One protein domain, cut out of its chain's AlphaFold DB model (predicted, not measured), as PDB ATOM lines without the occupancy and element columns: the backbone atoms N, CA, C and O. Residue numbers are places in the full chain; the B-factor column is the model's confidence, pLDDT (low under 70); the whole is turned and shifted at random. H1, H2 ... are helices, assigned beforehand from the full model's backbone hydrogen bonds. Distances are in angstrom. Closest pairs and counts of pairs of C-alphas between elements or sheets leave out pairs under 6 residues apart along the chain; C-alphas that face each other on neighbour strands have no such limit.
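Overview. This is residues 969 to 1024 of the 1046 residues of an uncharacterized protein of Campylobacter helveticus (UniProt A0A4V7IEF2). This domain has little regular structure: it is mostly loops, set with four short helices. A long stretch, residues 976 to 1000, runs from H1 out to the opposite end and folds back to H2; H3 lies away from the other helices. The printed part has 56 residues, 19 in named helices, in the order H1, H2, H3, H4, with no named strand: all helix. It is compact, with a radius of gyration of the C-alphas of 10.7 A and spans of 29 by 23 by 15 A.

Arrangement. H2, residues 1001 to 1005, and H4, residues 1019 to 1023, only just touch, with 3 pairs of C-alphas within 8 A; the closest, Tyr 1001 and Pro 1019, are 5.4 A apart. H4 also only just touches H1, residues 972 to 975, with 3 such pairs; the closest C-alphas, Phe 975 and Leu 1020, are 6.3 A apart. H3, residues 1008 to 1012, touches no helix. Every O i to N i+4 pair is within hydrogen-bond range in H2 and H3; H4 has 0 of 1, but 2 of 2 O i to N i+3 pairs, and H1 is too short for an i+4 pair.

Along the chain. H4 measures 7.0 A, H2 6.4 A, H3 6.2 A and H1 5.3 A from first to last C-alpha. C-alpha 972 is at (193.705, 174.050, 290.739) and C-alpha 1023 at (205.154, 173.605, 284.548).

Size, cuts and confidence. The C-alphas farthest apart, of Leu 974 and Glu 989, are 29.5 A apart. The printed part has no cut; the link from H1 to H2 is long. The model's pLDDT is under 70 at residue 1008 and residues 1011 to 1015.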
ATOM      1  N   TRP A 969     200.225 175.042 294.366       85.31
ATOM      2  CA  TRP A 969     199.594 173.752 294.062       85.31
ATOM      3  C   TRP A 969     198.083 173.721 294.353       85.31
ATOM      4  O   TRP A 969     197.340 173.010 293.684       85.31
ATOM      5  N   ASN A 970     197.583 174.527 295.291       86.56
ATOM      6  CA  ASN A 970     196.158 174.589 295.620       86.56
ATOM      7  C   ASN A 970     195.319 175.488 294.681       86.56
ATOM      8  O   ASN A 970     194.104 175.546 294.852       86.56
ATOM      9  N   PHE A 971     195.899 176.147 293.667       90.81
ATOM     10  CA  PHE A 971     195.169 177.035 292.737       90.81
ATOM     11  C   PHE A 971     194.441 176.281 291.596       90.81
ATOM     12  O   PHE A 971     194.063 176.871 290.585       90.81
ATOM     13  N   HIS A 972     194.210 174.974 291.763       85.94
ATOM     14  CA  HIS A 972     193.705 174.050 290.739       85.94
ATOM     15  C   HIS A 972     192.413 174.517 290.039       85.94
ATOM     16  O   HIS A 972     192.295 174.383 288.825       85.94
ATOM     17  N   ILE A 973     191.471 175.138 290.761       86.12
ATOM     18  CA  ILE A 973     190.186 175.607 290.197       86.12
ATOM     19  C   ILE A 973     190.373 176.567 289.009       86.12
ATOM     20  O   ILE A 973     189.564 176.531 288.090       86.12
ATOM     21  N   LEU A 974     191.411 177.413 289.032       91.44
ATOM     22  CA  LEU A 974     191.624 178.466 288.031       91.44
ATOM     23  C   LEU A 974     192.461 178.016 286.826       91.44
ATOM     24  O   LEU A 974     192.471 178.697 285.802       91.44
ATOM     25  N   PHE A 975     193.220 176.928 286.980       93.62
ATOM     26  CA  PHE A 975     194.364 176.628 286.118       93.62
ATOM     27  C   PHE A 975     194.498 175.145 285.724       93.62
ATOM     28  O   PHE A 975     195.522 174.752 285.168       93.62
ATOM     29  N   ASN A 976     193.492 174.304 285.987       89.62
ATOM     30  CA  ASN A 976     193.528 172.879 285.618       89.62
ATOM     31  C   ASN A 976     193.527 172.624 284.100       89.62
ATOM     32  O   ASN A 976     193.860 171.524 283.676       89.62
ATOM     33  N   SER A 977     193.165 173.619 283.291       91.00
ATOM     34  CA  SER A 977     193.275 173.595 281.826       91.00
ATOM     35  C   SER A 977     194.718 173.656 281.308       91.00
ATOM     36  O   SER A 977     194.979 173.199 280.197       91.00
ATOM     37  N   TYR A 978     195.651 174.212 282.086       94.00
ATOM     38  CA  TYR A 978     197.053 174.379 281.696       94.00
ATOM     39  C   TYR A 978     197.866 173.168 282.147       94.00
ATOM     40  O   TYR A 978     198.564 173.195 283.162       94.00
ATOM     41  N   ASP A 979     197.736 172.084 281.391       91.25
ATOM     42  CA  ASP A 979     198.300 170.786 281.735       91.25
ATOM     43  C   ASP A 979     199.123 170.198 280.584       91.25
ATOM     44  O   ASP A 979     198.797 170.356 279.407       91.25
ATOM     45  N   LYS A 980     200.220 169.526 280.934       91.50
ATOM     46  CA  LYS A 980     201.161 168.920 279.986       91.50
ATOM     47  C   LYS A 980     201.545 167.520 280.439       91.50
ATOM     48  O   LYS A 980     201.374 167.151 281.601       91.50
ATOM     49  N   LYS A 981     202.111 166.744 279.513       90.69
ATOM     50  CA  LYS A 981     202.704 165.434 279.806       90.69
ATOM     51  C   LYS A 981     203.747 165.540 280.927       90.69
ATOM     52  O   LYS A 981     204.501 166.515 281.007       90.69
ATOM     53  N   CYS A 982     203.771 164.516 281.774       89.44
ATOM     54  CA  CYS A 982     204.744 164.332 282.843       89.44
ATOM     55  C   CYS A 982     206.174 164.514 282.309       89.44
ATOM     56  O   CYS A 982     206.547 163.896 281.308       89.44
ATOM     57  N   LEU A 983     206.981 165.357 282.964       89.12
ATOM     58  CA  LEU A 983     208.406 165.455 282.648       89.12
ATOM     59  C   LEU A 983     209.067 164.114 282.982       89.12
ATOM     60  O   LEU A 983     208.818 163.571 284.054       89.12
ATOM     61  N   ILE A 984     209.958 163.629 282.115       87.06
ATOM     62  CA  ILE A 984     210.685 162.362 282.311       87.06
ATOM     63  C   ILE A 984     211.294 162.285 283.725       87.06
ATOM     64  O   ILE A 984     211.130 161.294 284.423       87.06
ATOM     65  N   TYR A 985     211.898 163.375 284.207       85.00
ATOM     66  CA  TYR A 985     212.517 163.443 285.535       85.00
ATOM     67  C   TYR A 985     211.534 163.452 286.728       85.00
ATOM     68  O   TYR A 985     211.945 163.117 287.842       85.00
ATOM     69  N   ASP A 986     210.259 163.794 286.521       86.25
ATOM     70  CA  ASP A 986     209.189 163.737 287.536       86.25
ATOM     71  C   ASP A 986     208.396 162.406 287.482       86.25
ATOM     72  O   ASP A 986     207.429 162.220 288.228       86.25
ATOM     73  N   SER A 987     208.776 161.471 286.606       85.00
ATOM     74  CA  SER A 987     208.020 160.236 286.401       85.00
ATOM     75  C   SER A 987     208.346 159.146 287.439       85.00
ATOM     76  O   SER A 987     209.468 159.037 287.941       85.00
ATOM     77  N   VAL A 988     207.355 158.305 287.760       82.44
ATOM     78  CA  VAL A 988     207.479 157.110 288.622       82.44
ATOM     79  C   VAL A 988     208.566 156.162 288.107       82.44
ATOM     80  O   VAL A 988     209.326 155.605 288.894       82.44
ATOM     81  N   GLU A 989     208.680 156.032 286.787       81.00
ATOM     82  CA  GLU A 989     209.684 155.237 286.076       81.00
ATOM     83  C   GLU A 989     211.116 155.774 286.284       81.00
ATOM     84  O   GLU A 989     212.073 155.008 286.223       81.00
ATOM     85  N   TYR A 990     211.256 157.067 286.603       78.62
ATOM     86  CA  TYR A 990     212.504 157.728 287.015       78.62
ATOM     87  C   TYR A 990     212.577 157.991 288.532       78.62
ATOM     88  O   TYR A 990     213.454 158.725 289.003       78.62
ATOM     89  N   GLY A 991     211.670 157.366 289.290       74.88
ATOM     90  CA  GLY A 991     211.760 157.115 290.723       74.88
ATOM     91  C   GLY A 991     211.212 158.178 291.677       74.88
ATOM     92  O   GLY A 991     211.195 157.927 292.878       74.88
ATOM     93  N   THR A 992     210.723 159.317 291.183       74.81
ATOM     94  CA  THR A 992     210.290 160.458 292.025       74.81
ATOM     95  C   THR A 992     208.822 160.407 292.469       74.81
ATOM     96  O   THR A 992     208.374 161.271 293.212       74.81
ATOM     97  N   LEU A 993     208.034 159.427 292.007       75.81
ATOM     98  CA  LEU A 993     206.612 159.232 292.363       75.81
ATOM     99  C   LEU A 993     205.680 160.455 292.140       75.81
ATOM    100  O   LEU A 993     204.550 160.467 292.639       75.81
ATOM    101  N   LYS A 994     206.099 161.485 291.384       78.81
ATOM    102  CA  LYS A 994     205.315 162.722 291.200       78.81
ATOM    103  C   LYS A 994     204.215 162.554 290.145       78.81
ATOM    104  O   LYS A 994     203.074 162.932 290.425       78.81
ATOM    105  N   CYS A 995     204.527 161.976 288.980       87.56
ATOM    106  CA  CYS A 995     203.577 161.664 287.900       87.56
ATOM    107  C   CYS A 995     203.929 160.363 287.141       87.56
ATOM    108  O   CYS A 995     204.940 159.733 287.432       87.56
ATOM    109  N   TYR A 996     203.093 159.925 286.193       86.81
ATOM    110  CA  TYR A 996     203.347 158.741 285.354       86.81
ATOM    111  C   TYR A 996     203.759 159.140 283.936       86.81
ATOM    112  O   TYR A 996     203.186 160.071 283.363       86.81
ATOM    113  N   LEU A 997     204.700 158.406 283.335       84.62
ATOM    114  CA  LEU A 997     205.085 158.636 281.944       84.62
ATOM    115  C   LEU A 997     203.882 158.421 281.001       84.62
ATOM    116  O   LEU A 997     203.013 157.584 281.242       84.62
ATOM    117  N   ASN A 998     203.826 159.197 279.915       86.31
ATOM    118  CA  ASN A 998     202.718 159.250 278.944       86.31
ATOM    119  C   ASN A 998     201.357 159.741 279.473       86.31
ATOM    120  O   ASN A 998     200.423 159.831 278.679       86.31
ATOM    121  N   ARG A 999     201.241 160.108 280.754       90.50
ATOM    122  CA  ARG A 999     200.084 160.837 281.296       90.50
ATOM    123  C   ARG A 999     200.421 162.304 281.503       90.50
ATOM    124  O   ARG A 999     201.596 162.678 281.569       90.50
ATOM    125  N   THR A1000     199.402 163.137 281.641       91.44
ATOM    126  CA  THR A1000     199.587 164.516 282.097       91.44
ATOM    127  C   THR A1000     199.803 164.606 283.614       91.44
ATOM    128  O   THR A1000     199.652 163.614 284.344       91.44
ATOM    129  N   TYR A1001     200.178 165.788 284.119       90.44
ATOM    130  CA  TYR A1001     200.301 166.006 285.563       90.44
ATOM    131  C   TYR A1001     198.940 165.886 286.255       90.44
ATOM    132  O   TYR A1001     198.846 165.212 287.284       90.44
ATOM    133  N   TYR A1002     197.877 166.453 285.674       88.25
ATOM    134  CA  TYR A1002     196.530 166.324 286.233       88.25
ATOM    135  C   TYR A1002     196.058 164.864 286.221       88.25
ATOM    136  O   TYR A1002     195.697 164.340 287.274       88.25
ATOM    137  N   GLU A1003     196.141 164.161 285.084       88.44
ATOM    138  CA  GLU A1003     195.759 162.741 284.959       88.44
ATOM    139  C   GLU A1003     196.492 161.829 285.949       88.44
ATOM    140  O   GLU A1003     195.919 160.866 286.461       88.44
ATOM    141  N   SER A1004     197.762 162.125 286.235       87.00
ATOM    142  CA  SER A1004     198.569 161.351 287.184       87.00
ATOM    143  C   SER A1004     198.137 161.542 288.641       87.00
ATOM    144  O   SER A1004     198.340 160.649 289.463       87.00
ATOM    145  N   ARG A1005     197.560 162.703 288.982       81.38
ATOM    146  CA  ARG A1005     197.137 163.064 290.350       81.38
ATOM    147  C   ARG A1005     195.629 162.895 290.573       81.38
ATOM    148  O   ARG A1005     195.193 162.815 291.727       81.38
ATOM    149  N   LYS A1006     194.843 162.837 289.494       81.56
ATOM    150  CA  LYS A1006     193.380 162.789 289.497       81.56
ATOM    151  C   LYS A1006     192.840 161.451 290.003       81.56
ATOM    152  O   LYS A1006     193.104 160.391 289.447       81.56
ATOM    153  N   THR A1007     191.971 161.526 291.007       76.62
ATOM    154  CA  THR A1007     190.971 160.494 291.306       76.62
ATOM    155  C   THR A1007     189.648 161.190 291.599       76.62
ATOM    156  O   THR A1007     189.661 162.308 292.117       76.62
ATOM    157  N   GLU A1008     188.513 160.548 291.312       68.81
ATOM    158  CA  GLU A1008     187.174 161.139 291.512       68.81
ATOM    159  C   GLU A1008     186.989 161.683 292.939       68.81
ATOM    160  O   GLU A1008     186.505 162.795 293.143       68.81
ATOM    161  N   LYS A1009     187.478 160.936 293.940       71.62
ATOM    162  CA  LYS A1009     187.453 161.355 295.346       71.62
ATOM    163  C   LYS A1009     188.333 162.581 295.624       71.62
ATOM    164  O   LYS A1009     187.900 163.477 296.340       71.62
ATOM    165  N   LYS A1010     189.557 162.647 295.082       75.62
ATOM    166  CA  LYS A1010     190.434 163.818 295.277       75.62
ATOM    167  C   LYS A1010     189.899 165.058 294.565       75.62
ATOM    168  O   LYS A1010     190.040 166.152 295.099       75.62
ATOM    169  N   GLU A1011     189.297 164.889 293.389       68.94
ATOM    170  CA  GLU A1011     188.665 165.968 292.624       68.94
ATOM    171  C   GLU A1011     187.474 166.552 293.397       68.94
ATOM    172  O   GLU A1011     187.435 167.758 293.626       68.94
ATOM    173  N   ALA A1012     186.576 165.699 293.905       62.12
ATOM    174  CA  ALA A1012     185.440 166.117 294.731       62.12
ATOM    175  C   ALA A1012     185.850 166.784 296.060       62.12
ATOM    176  O   ALA A1012     185.157 167.675 296.546       62.12
ATOM    177  N   GLU A1013     186.977 166.377 296.653       68.19
ATOM    178  CA  GLU A1013     187.512 166.963 297.890       68.19
ATOM    179  C   GLU A1013     188.390 168.217 297.661       68.19
ATOM    180  O   GLU A1013     188.881 168.784 298.637       68.19
ATOM    181  N   GLY A1014     188.627 168.646 296.412       65.50
ATOM    182  CA  GLY A1014     189.511 169.781 296.097       65.50
ATOM    183  C   GLY A1014     190.993 169.532 296.428       65.50
ATOM    184  O   GLY A1014     191.729 170.461 296.750       65.50
ATOM    185  N   LYS A1015     191.430 168.265 296.395       69.69
ATOM    186  CA  LYS A1015     192.772 167.787 296.796       69.69
ATOM    187  C   LYS A1015     193.631 167.321 295.614       69.69
ATOM    188  O   LYS A1015     194.491 166.453 295.778       69.69
ATOM    189  N   VAL A1016     193.358 167.831 294.416       80.56
ATOM    190  CA  VAL A1016     194.217 167.621 293.243       80.56
ATOM    191  C   VAL A1016     195.106 168.845 293.086       80.56
ATOM    192  O   VAL A1016     194.617 169.974 293.126       80.56
ATOM    193  N   ASP A1017     196.405 168.615 292.921       84.94
ATOM    194  CA  ASP A1017     197.364 169.689 292.705       84.94
ATOM    195  C   ASP A1017     197.154 170.321 291.325       84.94
ATOM    196  O   ASP A1017     196.896 169.634 290.335       84.94
ATOM    197  N   CYS A1018     197.298 171.638 291.263       90.19
ATOM    198  CA  CYS A1018     197.262 172.420 290.041       90.19
ATOM    199  C   CYS A1018     198.368 171.949 289.077       90.19
ATOM    200  O   CYS A1018     199.537 172.019 289.453       90.19
ATOM    201  N   PRO A1019     198.069 171.520 287.837       91.25
ATOM    202  CA  PRO A1019     199.099 171.079 286.894       91.25
ATOM    203  C   PRO A1019     200.065 172.215 286.525       91.25
ATOM    204  O   PRO A1019     201.270 171.985 286.417       91.25
ATOM    205  N   LEU A1020     199.567 173.457 286.463       93.62
ATOM    206  CA  LEU A1020     200.360 174.660 286.204       93.62
ATOM    207  C   LEU A1020     201.487 174.883 287.233       93.62
ATOM    208  O   LEU A1020     202.547 175.384 286.865       93.62
ATOM    209  N   TYR A1021     201.320 174.424 288.485       92.44
ATOM    210  CA  TYR A1021     202.395 174.415 289.491       92.44
ATOM    211  C   TYR A1021     203.636 173.665 288.988       92.44
ATOM    212  O   TYR A1021     204.761 174.091 289.221       92.44
ATOM    213  N   PHE A1022     203.452 172.554 288.269       89.88
ATOM    214  CA  PHE A1022     204.547 171.678 287.852       89.88
ATOM    215  C   PHE A1022     205.265 172.156 286.583       89.88
ATOM    216  O   PHE A1022     206.353 171.642 286.301       89.88
ATOM    217  N   ILE A1023     204.663 173.094 285.838       92.06
ATOM    218  CA  ILE A1023     205.154 173.605 284.548       92.06
ATOM    219  C   ILE A1023     205.502 175.102 284.558       92.06
ATOM    220  O   ILE A1023     206.112 175.568 283.601       92.06
ATOM    221  N   GLN A1024     205.175 175.853 285.619       95.19
ATOM    222  CA  GLN A1024     205.585 177.259 285.744       95.19
ATOM    223  C   GLN A1024     207.124 177.410 285.710       95.19
ATOM    224  O   GLN A1024     207.824 176.519 286.204       95.19
TER     225      GLN A1024